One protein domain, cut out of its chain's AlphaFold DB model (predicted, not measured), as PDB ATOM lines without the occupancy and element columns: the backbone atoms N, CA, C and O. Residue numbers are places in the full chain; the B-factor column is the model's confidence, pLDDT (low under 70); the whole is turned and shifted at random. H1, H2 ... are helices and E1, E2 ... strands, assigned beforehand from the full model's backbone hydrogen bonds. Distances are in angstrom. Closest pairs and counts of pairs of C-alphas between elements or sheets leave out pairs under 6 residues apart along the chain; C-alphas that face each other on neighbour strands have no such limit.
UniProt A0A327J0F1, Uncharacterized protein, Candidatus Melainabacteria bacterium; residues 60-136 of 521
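What this domain is: This is residues 60 to 136 of the 521 residues of an uncharacterized protein of Candidatus Melainabacteria bacterium (UniProt A0A327J0F1). A three-stranded antiparallel sheet forms a wall with two helices on one face: H2 slants over the sheet, while H1 lies along its E1 edge. The opposite face has no named helix, and the stretch leading to H1 pairs briefly with E1. The 77 printed residues run H1, H2, E1, E2, E3, with sheet order E1, E2, E3 and a mixed class of helices and strands. The whole is compact and rounded, with a radius of gyration of the C-alphas of 11.8 A and spans of 31 by 26 by 21 A.

Where its parts are: H1, residues 68 to 76, begins with C-alpha 68 at (-3.022, 33.705, -38.530) and is 12.2 A long. H2 is residues 81 to 91, 15.4 A. E1 is residues 98 to 103, 17.2 A; E2 is residues 111 to 117, 19.2 A; E3 is residues 126 to 132, 19.5 A, ending with C-alpha 132 at (13.046, 34.598, -51.648).

How they stand to each other: E1, E2 and E3 form a meander, each strand the antiparallel neighbour of the one before. In hairpin E1 and E2, N 113 and O 102 are 2.8 A apart; in hairpin E2 and E3, N 116 and O 127 are 2.8 A apart, both within hydrogen-bond range. Residues 65 to 66 pair parallel with 98 to 99 of E1. H1 is on the sheet at a height of 6.7 A, over none of the strands; its closest C-alphas to E1 are Gly 70 and Leu 101, 4.3 A. H2 is on the same face at 9.6 A, over E2 and only just not over E1 and E3, with 2 C-alphas falling on each; it runs slantwise, at 45 degrees to E2 on the local plane. The closest C-alphas of H2 and E2 are Met 91 and Gly 116, 6.7 A. H1 and H2 are close but not clearly touching, Ala 74 to Glu 81 being their closest C-alphas at 7.6 A, at a steep tilt of 40 degrees, opposite ways. Every O i to N i+4 pair is within hydrogen-bond range in H1 and H2.

The domain as a whole: The farthest C-alphas, Ser 94 and Lys 109, are 32.5 A apart. The printed part has no cut and no long link. Residues 60 to 63 and 122 have pLDDT under 70.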
ATOM      1  N   GLN A  60      11.219  13.961 -38.889       50.06
ATOM      2  CA  GLN A  60       9.864  14.144 -39.413       50.06
ATOM      3  C   GLN A  60       8.794  13.848 -38.348       50.06
ATOM      4  O   GLN A  60       8.782  12.762 -37.767       50.06
ATOM      5  N   ALA A  61       7.861  14.780 -38.152       57.31
ATOM      6  CA  ALA A  61       6.629  14.577 -37.391       57.31
ATOM      7  C   ALA A  61       5.451  15.324 -38.043       57.31
ATOM      8  O   ALA A  61       5.605  15.978 -39.076       57.31
ATOM      9  N   THR A  62       4.256  15.167 -37.472       51.44
ATOM     10  CA  THR A  62       2.991  15.721 -37.976       51.44
ATOM     11  C   THR A  62       3.070  17.247 -38.158       51.44
ATOM     12  O   THR A  62       3.594  17.912 -37.267       51.44
ATOM     13  N   PRO A  63       2.547  17.834 -39.256       57.12
ATOM     14  CA  PRO A  63       2.763  19.251 -39.544       57.12
ATOM     15  C   PRO A  63       2.075  20.165 -38.528       57.12
ATOM     16  O   PRO A  63       0.854  20.105 -38.353       57.12
ATOM     17  N   ALA A  64       2.855  21.048 -37.909       72.88
ATOM     18  CA  ALA A  64       2.337  22.181 -37.157       72.88
ATOM     19  C   ALA A  64       1.706  23.219 -38.107       72.88
ATOM     20  O   ALA A  64       2.054  23.292 -39.289       72.88
ATOM     21  N   LYS A  65       0.748  24.010 -37.614       84.75
ATOM     22  CA  LYS A  65       0.015  24.990 -38.438       84.75
ATOM     23  C   LYS A  65       0.769  26.314 -38.549       84.75
ATOM     24  O   LYS A  65       1.517  26.670 -37.645       84.75
ATOM     25  N   LEU A  66       0.537  27.033 -39.646       89.56
ATOM     26  CA  LEU A  66       0.941  28.431 -39.794       89.56
ATOM     27  C   LEU A  66       0.031  29.317 -38.933       89.56
ATOM     28  O   LEU A  66      -1.159  29.032 -38.799       89.56
ATOM     29  N   ASP A  67       0.590  30.358 -38.332       90.62
ATOM     30  CA  ASP A  67      -0.162  31.329 -37.550       90.62
ATOM     31  C   ASP A  67      -1.054  32.224 -38.429       90.62
ATOM     32  O   ASP A  67      -0.901  32.322 -39.647       90.62
ATOM     33  N   VAL A  68      -2.022  32.901 -37.804       91.25
ATOM     34  CA  VAL A  68      -3.022  33.705 -38.530       91.25
ATOM     35  C   VAL A  68      -2.371  34.855 -39.308       91.25
ATOM     36  O   VAL A  68      -2.817  35.182 -40.409       91.25
ATOM     37  N   PHE A  69      -1.314  35.465 -38.765       90.94
ATOM     38  CA  PHE A  69      -0.591  36.540 -39.444       90.94
ATOM     39  C   PHE A  69       0.146  36.024 -40.680       90.94
ATOM     40  O   PHE A  69      -0.005  36.607 -41.756       90.94
ATOM     41  N   GLY A  70       0.863  34.904 -40.559       91.50
ATOM     42  CA  GLY A  70       1.531  34.255 -41.679       91.50
ATOM     43  C   GLY A  70       0.555  33.773 -42.751       91.50
ATOM     44  O   GLY A  70       0.827  33.943 -43.939       91.50
ATOM     45  N   GLU A  71      -0.608  33.240 -42.365       92.38
ATOM     46  CA  GLU A  71      -1.666  32.872 -43.312       92.38
ATOM     47  C   GLU A  71      -2.170  34.075 -44.114       92.38
ATOM     48  O   GLU A  71      -2.364  33.973 -45.328       92.38
ATOM     49  N   ASN A  72      -2.411  35.205 -43.446       94.44
ATOM     50  CA  ASN A  72      -2.871  36.423 -44.108       94.44
ATOM     51  C   ASN A  72      -1.793  36.969 -45.046       94.44
ATOM     52  O   ASN A  72      -2.089  37.237 -46.207       94.44
ATOM     53  N   LEU A  73      -0.536  37.026 -44.594       94.00
ATOM     54  CA  LEU A  73       0.584  37.458 -45.430       94.00
ATOM     55  C   LEU A  73       0.737  36.569 -46.671       94.00
ATOM     56  O   LEU A  73       0.882  37.079 -47.779       94.00
ATOM     57  N   ALA A  74       0.669  35.244 -46.512       93.44
ATOM     58  CA  ALA A  74       0.775  34.314 -47.632       93.44
ATOM     59  C   ALA A  74      -0.350  34.504 -48.663       93.44
ATOM     60  O   ALA A  74      -0.091  34.443 -49.868       93.44
ATOM     61  N   LYS A  75      -1.580  34.776 -48.202       94.06
ATOM     62  CA  LYS A  75      -2.737  35.071 -49.064       94.06
ATOM     63  C   LYS A  75      -2.581  36.411 -49.783       94.06
ATOM     64  O   LYS A  75      -2.779  36.467 -50.997       94.06
ATOM     65  N   ASP A  76      -2.202  37.460 -49.056       93.94
ATOM     66  CA  ASP A  76      -2.045  38.818 -49.585       93.94
ATOM     67  C   ASP A  76      -0.953  38.874 -50.663       93.94
ATOM     68  O   ASP A  76      -1.152  39.437 -51.744       93.94
ATOM     69  N   GLU A  77       0.170  38.201 -50.408       93.56
ATOM     70  CA  GLU A  77       1.316  38.118 -51.317       93.56
ATOM     71  C   GLU A  77       1.158  37.048 -52.406       93.56
ATOM     72  O   GLU A  77       1.979  36.975 -53.322       93.56
ATOM     73  N   LYS A  78       0.091  36.239 -52.344       95.00
ATOM     74  CA  LYS A  78      -0.205  35.143 -53.285       95.00
ATOM     75  C   LYS A  78       0.940  34.132 -53.396       95.00
ATOM     76  O   LYS A  78       1.319  33.727 -54.499       95.00
ATOM     77  N   LEU A  79       1.493  33.738 -52.254       94.88
ATOM     78  CA  LEU A  79       2.576  32.758 -52.185       94.88
ATOM     79  C   LEU A  79       2.079  31.360 -52.579       94.88
ATOM     80  O   LEU A  79       0.908  31.023 -52.404       94.88
ATOM     81  N   ASP A  80       2.973  30.523 -53.109       95.94
ATOM     82  CA  ASP A  80       2.645  29.139 -53.466       95.94
ATOM     83  C   ASP A  80       2.380  28.309 -52.198       95.94
ATOM     84  O   ASP A  80       3.308  27.858 -51.522       95.94
ATOM     85  N   GLU A  81       1.098  28.087 -51.898       92.25
ATOM     86  CA  GLU A  81       0.632  27.339 -50.724       92.25
ATOM     87  C   GLU A  81       1.226  25.925 -50.641       92.25
ATOM     88  O   GLU A  81       1.573  25.457 -49.556       92.25
ATOM     89  N   LYS A  82       1.388  25.232 -51.779       93.56
ATOM     90  CA  LYS A  82       1.935  23.866 -51.790       93.56
ATOM     91  C   LYS A  82       3.416  23.876 -51.459       93.56
ATOM     92  O   LYS A  82       3.881  23.015 -50.710       93.56
ATOM     93  N   LYS A  83       4.157  24.833 -52.019       95.50
ATOM     94  CA  LYS A  83       5.583  24.991 -51.735       95.50
ATOM     95  C   LYS A  83       5.805  25.413 -50.283       95.50
ATOM     96  O   LYS A  83       6.666  24.832 -49.626       95.50
ATOM     97  N   LEU A  84       4.995  26.335 -49.762       94.38
ATOM     98  CA  LEU A  84       5.038  26.755 -48.360       94.38
ATOM     99  C   LEU A  84       4.749  25.585 -47.407       94.38
ATOM    100  O   LEU A  84       5.538  25.333 -46.498       94.38
ATOM    101  N   GLN A  85       3.700  24.799 -47.667       91.69
ATOM    102  CA  GLN A  85       3.396  23.602 -46.879       91.69
ATOM    103  C   GLN A  85       4.531  22.568 -46.939       91.69
ATOM    104  O   GLN A  85       4.858  21.950 -45.927       91.69
ATOM    105  N   GLY A  86       5.155  22.384 -48.107       91.06
ATOM    106  CA  GLY A  86       6.337  21.533 -48.255       91.06
ATOM    107  C   GLY A  86       7.502  22.002 -47.380       91.06
ATOM    108  O   GLY A  86       8.091  21.201 -46.660       91.06
ATOM    109  N   LEU A  87       7.781  23.309 -47.363       92.56
ATOM    110  CA  LEU A  87       8.831  23.892 -46.524       92.56
ATOM    111  C   LEU A  87       8.568  23.708 -45.029       92.56
ATOM    112  O   LEU A  87       9.522  23.426 -44.300       92.56
ATOM    113  N   MET A  88       7.313  23.854 -44.593       91.94
ATOM    114  CA  MET A  88       6.896  23.607 -43.209       91.94
ATOM    115  C   MET A  88       7.077  22.134 -42.835       91.94
ATOM    116  O   MET A  88       7.655  21.831 -41.794       91.94
ATOM    117  N   ASN A  89       6.659  21.206 -43.701       87.81
ATOM    118  CA  ASN A  89       6.850  19.771 -43.471       87.81
ATOM    119  C   ASN A  89       8.341  19.415 -43.340       87.81
ATOM    120  O   ASN A  89       8.712  18.664 -42.443       87.81
ATOM    121  N   ASP A  90       9.196  20.004 -44.181       85.06
ATOM    122  CA  ASP A  90      10.650  19.809 -44.144       85.06
ATOM    123  C   ASP A  90      11.310  20.353 -42.864       85.06
ATOM    124  O   ASP A  90      12.404  19.919 -42.508       85.06
ATOM    125  N   MET A  91      10.691  21.337 -42.206       87.19
ATOM    126  CA  MET A  91      11.179  21.947 -40.960       87.19
ATOM    127  C   MET A  91      10.562  21.340 -39.697       87.19
ATOM    128  O   MET A  91      11.068  21.587 -38.601       87.19
ATOM    129  N   SER A  92       9.454  20.608 -39.830       84.81
ATOM    130  CA  SER A  92       8.677  20.120 -38.691       84.81
ATOM    131  C   SER A  92       9.434  19.037 -37.932       84.81
ATOM    132  O   SER A  92       9.965  18.094 -38.522       84.81
ATOM    133  N   THR A  93       9.430  19.163 -36.610       80.31
ATOM    134  CA  THR A  93       9.899  18.148 -35.664       80.31
ATOM    135  C   THR A  93       8.764  17.694 -34.754       80.31
ATOM    136  O   THR A  93       7.688  18.291 -34.786       80.31
ATOM    137  N   SER A  94       8.979  16.653 -33.939       78.94
ATOM    138  CA  SER A  94       7.988  16.217 -32.935       78.94
ATOM    139  C   SER A  94       7.575  17.328 -31.978       78.94
ATOM    140  O   SER A  94       6.470  17.282 -31.447       78.94
ATOM    141  N   ASP A  95       8.453  18.310 -31.804       83.25
ATOM    142  CA  ASP A  95       8.335  19.353 -30.798       83.25
ATOM    143  C   ASP A  95       7.912  20.692 -31.428       83.25
ATOM    144  O   ASP A  95       7.762  21.689 -30.735       83.25
ATOM    145  N   THR A  96       7.712  20.751 -32.751       88.38
ATOM    146  CA  THR A  96       7.287  21.989 -33.418       88.38
ATOM    147  C   THR A  96       5.834  22.312 -33.070       88.38
ATOM    148  O   THR A  96       4.931  21.534 -33.376       88.38
ATOM    149  N   LEU A  97       5.609  23.485 -32.476       89.50
ATOM    150  CA  LEU A  97       4.308  23.937 -31.983       89.50
ATOM    151  C   LEU A  97       3.480  24.598 -33.089       89.50
ATOM    152  O   LEU A  97       2.333  24.220 -33.338       89.50
ATOM    153  N   TYR A  98       4.075  25.569 -33.782       90.81
ATOM    154  CA  TYR A  98       3.475  26.304 -34.895       90.81
ATOM    155  C   TYR A  98       4.556  26.944 -35.773       90.81
ATOM    156  O   TYR A  98       5.745  26.948 -35.442       90.81
ATOM    157  N   PHE A  99       4.130  27.467 -36.920       93.69
ATOM    158  CA  PHE A  99       4.966  28.240 -37.826       93.69
ATOM    159  C   PHE A  99       4.540  29.702 -37.846       93.69
ATOM    160  O   PHE A  99       3.350  29.994 -37.772       93.69
ATOM    161  N   THR A 100       5.499  30.601 -38.040       94.38
ATOM    162  CA  THR A 100       5.242  32.002 -38.382       94.38
ATOM    163  C   THR A 100       5.895  32.342 -39.713       94.38
ATOM    164  O   THR A 100       6.937  31.782 -40.079       94.38
ATOM    165  N   LEU A 101       5.264  33.242 -40.463       96.12
ATOM    166  CA  LEU A 101       5.799  33.777 -41.710       96.12
ATOM    167  C   LEU A 101       5.751  35.300 -41.663       96.12
ATOM    168  O   LEU A 101       4.678  35.892 -41.571       96.12
ATOM    169  N   GLU A 102       6.913  35.929 -41.783       94.56
ATOM    170  CA  GLU A 102       7.055  37.383 -41.775       94.56
ATOM    171  C   GLU A 102       7.913  37.872 -42.947       94.56
ATOM    172  O   GLU A 102       8.676  37.115 -43.552       94.56
ATOM    173  N   ARG A 103       7.801  39.158 -43.291       93.12
ATOM    174  CA  ARG A 103       8.746  39.794 -44.221       93.12
ATOM    175  C   ARG A 103      10.123  39.874 -43.566       93.12
ATOM    176  O   ARG A 103      10.241  40.212 -42.392       93.12
ATOM    177  N   ALA A 104      11.177  39.595 -44.327       89.81
ATOM    178  CA  ALA A 104      12.529  39.637 -43.787       89.81
ATOM    179  C   ALA A 104      12.933  41.077 -43.427       89.81
ATOM    180  O   ALA A 104      12.916  41.962 -44.280       89.81
ATOM    181  N   LYS A 105      13.399  41.295 -42.194       86.06
ATOM    182  CA  LYS A 105      13.764  42.619 -41.649       86.06
ATOM    183  C   LYS A 105      14.658  43.476 -42.556       86.06
ATOM    184  O   LYS A 105      14.483  44.688 -42.636       86.06
ATOM    185  N   TYR A 106      15.631  42.857 -43.226       84.62
ATOM    186  CA  TYR A 106      16.644  43.564 -44.021       84.62
ATOM    187  C   TYR A 106      16.329  43.641 -45.529       84.62
ATOM    188  O   TYR A 106      17.082  44.273 -46.269       84.62
ATOM    189  N   ASP A 107      15.263  42.979 -45.994       85.25
ATOM    190  CA  ASP A 107      14.775  43.011 -47.384       85.25
ATOM    191  C   ASP A 107      13.296  42.600 -47.410       85.25
ATOM    192  O   ASP A 107      12.923  41.514 -47.861       85.25
ATOM    193  N   ASP A 108      12.460  43.482 -46.874       84.31
ATOM    194  CA  ASP A 108      11.033  43.251 -46.649       84.31
ATOM    195  C   ASP A 108      10.229  43.113 -47.951       84.31
ATOM    196  O   ASP A 108       9.137  42.543 -47.963       84.31
ATOM    197  N   LYS A 109      10.774  43.599 -49.069       86.06
ATOM    198  CA  LYS A 109      10.128  43.556 -50.385       86.06
ATOM    199  C   LYS A 109      10.295  42.230 -51.106       86.06
ATOM    200  O   LYS A 109       9.411  41.873 -51.879       86.06
ATOM    201  N   ASN A 110      11.428  41.553 -50.929       89.44
ATOM    202  CA  ASN A 110      11.767  40.392 -51.758       89.44
ATOM    203  C   ASN A 110      11.924  39.097 -50.976       89.44
ATOM    204  O   ASN A 110      11.939  38.042 -51.608       89.44
ATOM    205  N   ASN A 111      12.062  39.163 -49.651       93.38
ATOM    206  CA  ASN A 111      12.373  37.995 -48.846       93.38
ATOM    207  C   ASN A 111      11.396  37.823 -47.681       93.38
ATOM    208  O   ASN A 111      10.876  38.789 -47.116       93.38
ATOM    209  N   TYR A 112      11.223  36.568 -47.284       95.50
ATOM    210  CA  TYR A 112      10.408  36.159 -46.147       95.50
ATOM    211  C   TYR A 112      11.237  35.342 -45.162       95.50
ATOM    212  O   TYR A 112      12.213  34.689 -45.541       95.50
ATOM    213  N   LEU A 113      10.829  35.359 -43.900       94.62
ATOM    214  CA  LEU A 113      11.376  34.519 -42.852       94.62
ATOM    215  C   LEU A 113      10.289  33.546 -42.398       94.62
ATOM    216  O   LEU A 113       9.260  33.962 -41.872       94.62
ATOM    217  N   LEU A 114      10.509  32.255 -42.646       95.75
ATOM    218  CA  LEU A 114       9.662  31.178 -42.141       95.75
ATOM    219  C   LEU A 114      10.315  30.618 -40.880       95.75
ATOM    220  O   LEU A 114      11.443  30.123 -40.954       95.75
ATOM    221  N   ARG A 115       9.615  30.675 -39.748       93.94
ATOM    222  CA  ARG A 115      10.096  30.164 -38.459       93.94
ATOM    223  C   ARG A 115       9.212  29.014 -38.004       93.94
ATOM    224  O   ARG A 115       7.995  29.139 -38.020       93.94
ATOM    225  N   GLY A 116       9.818  27.898 -37.619       92.69
ATOM    226  CA  GLY A 116       9.161  26.815 -36.892       92.69
ATOM    227  C   GLY A 116       9.521  26.925 -35.418       92.69
ATOM    228  O   GLY A 116      10.682  26.704 -35.065       92.69
ATOM    229  N   ILE A 117       8.537  27.272 -34.593       91.25
ATOM    230  CA  ILE A 117       8.689  27.510 -33.155       91.25
ATOM    231  C   ILE A 117       8.605  26.173 -32.414       91.25
ATOM    232  O   ILE A 117       7.688  25.387 -32.670       91.25
ATOM    233  N   ILE A 118       9.574  25.888 -31.540       87.12
ATOM    234  CA  ILE A 118       9.652  24.640 -30.758       87.12
ATOM    235  C   ILE A 118       9.286  24.877 -29.286       87.12
ATOM    236  O   ILE A 118       8.632  24.035 -28.680       87.12
ATOM    237  N   THR A 119       9.656  26.023 -28.711       81.88
ATOM    238  CA  THR A 119       9.262  26.428 -27.349       81.88
ATOM    239  C   THR A 119       8.579  27.798 -27.366       81.88
ATOM    240  O   THR A 119       8.835  28.601 -28.257       81.88
ATOM    241  N   GLU A 120       7.669  28.054 -26.420       71.69
ATOM    242  CA  GLU A 120       6.861  29.292 -26.347       71.69
ATOM    243  C   GLU A 120       7.534  30.440 -25.566       71.69
ATOM    244  O   GLU A 120       6.890  31.447 -25.281       71.69
ATOM    245  N   ASP A 121       8.825  30.321 -25.250       70.12
ATOM    246  CA  ASP A 121       9.575  31.329 -24.491       70.12
ATOM    247  C   ASP A 121      10.161  32.431 -25.393       70.12
ATOM    248  O   ASP A 121      10.418  32.216 -26.578       70.12
ATOM    249  N   ASP A 122      10.449  33.608 -24.825       62.31
ATOM    250  CA  ASP A 122      11.049  34.744 -25.555       62.31
ATOM    251  C   ASP A 122      12.412  34.395 -26.202       62.31
ATOM    252  O   ASP A 122      12.803  34.962 -27.223       62.31
ATOM    253  N   GLU A 123      13.125  33.416 -25.636       70.31
ATOM    254  CA  GLU A 123      14.360  32.815 -26.163       70.31
ATOM    255  C   GLU A 123      14.077  31.392 -26.677       70.31
ATOM    256  O   GLU A 123      14.651  30.406 -26.211       70.31
ATOM    257  N   ALA A 124      13.149  31.286 -27.630       72.69
ATOM    258  CA  ALA A 124      12.681  30.007 -28.144       72.69
ATOM    259  C   ALA A 124      13.752  29.202 -28.894       72.69
ATOM    260  O   ALA A 124      14.550  29.721 -29.689       72.69
ATOM    261  N   ASP A 125      13.662  27.882 -28.744       87.81
ATOM    262  CA  ASP A 125      14.195  26.968 -29.736       87.81
ATOM    263  C   ASP A 125      13.410  27.163 -31.034       87.81
ATOM    264  O   ASP A 125      12.185  27.030 -31.091       87.81
ATOM    265  N   GLU A 126      14.125  27.476 -32.109       91.00
ATOM    266  CA  GLU A 126      13.498  27.718 -33.399       91.00
ATOM    267  C   GLU A 126      14.335  27.168 -34.548       91.00
ATOM    268  O   GLU A 126      15.559  26.990 -34.476       91.00
ATOM    269  N   ASN A 127      13.640  26.868 -35.635       91.12
ATOM    270  CA  ASN A 127      14.248  26.594 -36.923       91.12
ATOM    271  C   ASN A 127      13.772  27.641 -37.909       91.12
ATOM    272  O   ASN A 127      12.582  27.931 -37.978       91.12
ATOM    273  N   ILE A 128      14.689  28.186 -38.692       92.75
ATOM    274  CA  ILE A 128      14.422  29.359 -39.510       92.75
ATOM    275  C   ILE A 128      14.876  29.084 -40.938       92.75
ATOM    276  O   ILE A 128      15.951  28.525 -41.171       92.75
ATOM    277  N   LYS A 129      14.066  29.496 -41.912       94.56
ATOM    278  CA  LYS A 129      14.468  29.590 -43.316       94.56
ATOM    279  C   LYS A 129      14.287  31.021 -43.806       94.56
ATOM    280  O   LYS A 129      13.194  31.574 -43.707       94.56
ATOM    281  N   LEU A 130      15.345  31.586 -44.388       94.38
ATOM    282  CA  LEU A 130      15.240  32.793 -45.208       94.38
ATOM    283  C   LEU A 130      14.850  32.365 -46.619       94.38
ATOM    284  O   LEU A 130      15.532  31.535 -47.229       94.38
ATOM    285  N   LEU A 131      13.773  32.940 -47.131       95.69
ATOM    286  CA  LEU A 131      13.176  32.591 -48.411       95.69
ATOM    287  C   LEU A 131      13.190  33.801 -49.344       95.69
ATOM    288  O   LEU A 131      13.001  34.924 -48.880       95.69
ATOM    289  N   ASP A 132      13.374  33.578 -50.644       94.88
ATOM    290  CA  ASP A 132      13.046  34.598 -51.648       94.88
ATOM    291  C   ASP A 132      11.532  34.645 -51.928       94.88
ATOM    292  O   ASP A 132      10.753  33.833 -51.418       94.88
ATOM    293  N   LYS A 133      11.108  35.592 -52.771       93.06
ATOM    294  CA  LYS A 133       9.706  35.776 -53.175       93.06
ATOM    295  C   LYS A 133       9.056  34.548 -53.819       93.06
ATOM    296  O   LYS A 133       7.838  34.418 -53.807       93.06
ATOM    297  N   ASP A 134       9.872  33.666 -54.392       94.19
ATOM    298  CA  ASP A 134       9.434  32.440 -55.048       94.19
ATOM    299  C   ASP A 134       9.535  31.245 -54.081       94.19
ATOM    300  O   ASP A 134       9.372  30.097 -54.496       94.19
ATOM    301  N   LEU A 135       9.800  31.492 -52.791       95.06
ATOM    302  CA  LEU A 135       9.996  30.523 -51.712       95.06
ATOM    303  C   LEU A 135      11.220  29.606 -51.889       95.06
ATOM    304  O   LEU A 135      11.245  28.485 -51.378       95.06
ATOM    305  N   ASN A 136      12.243  30.023 -52.638       94.94
ATOM    306  CA  ASN A 136      13.519  29.307 -52.654       94.94
ATOM    307  C   ASN A 136      14.291  29.586 -51.362       94.94
ATOM    308  O   ASN A 136      14.355  30.722 -50.896       94.94
TER     309      ASN A 136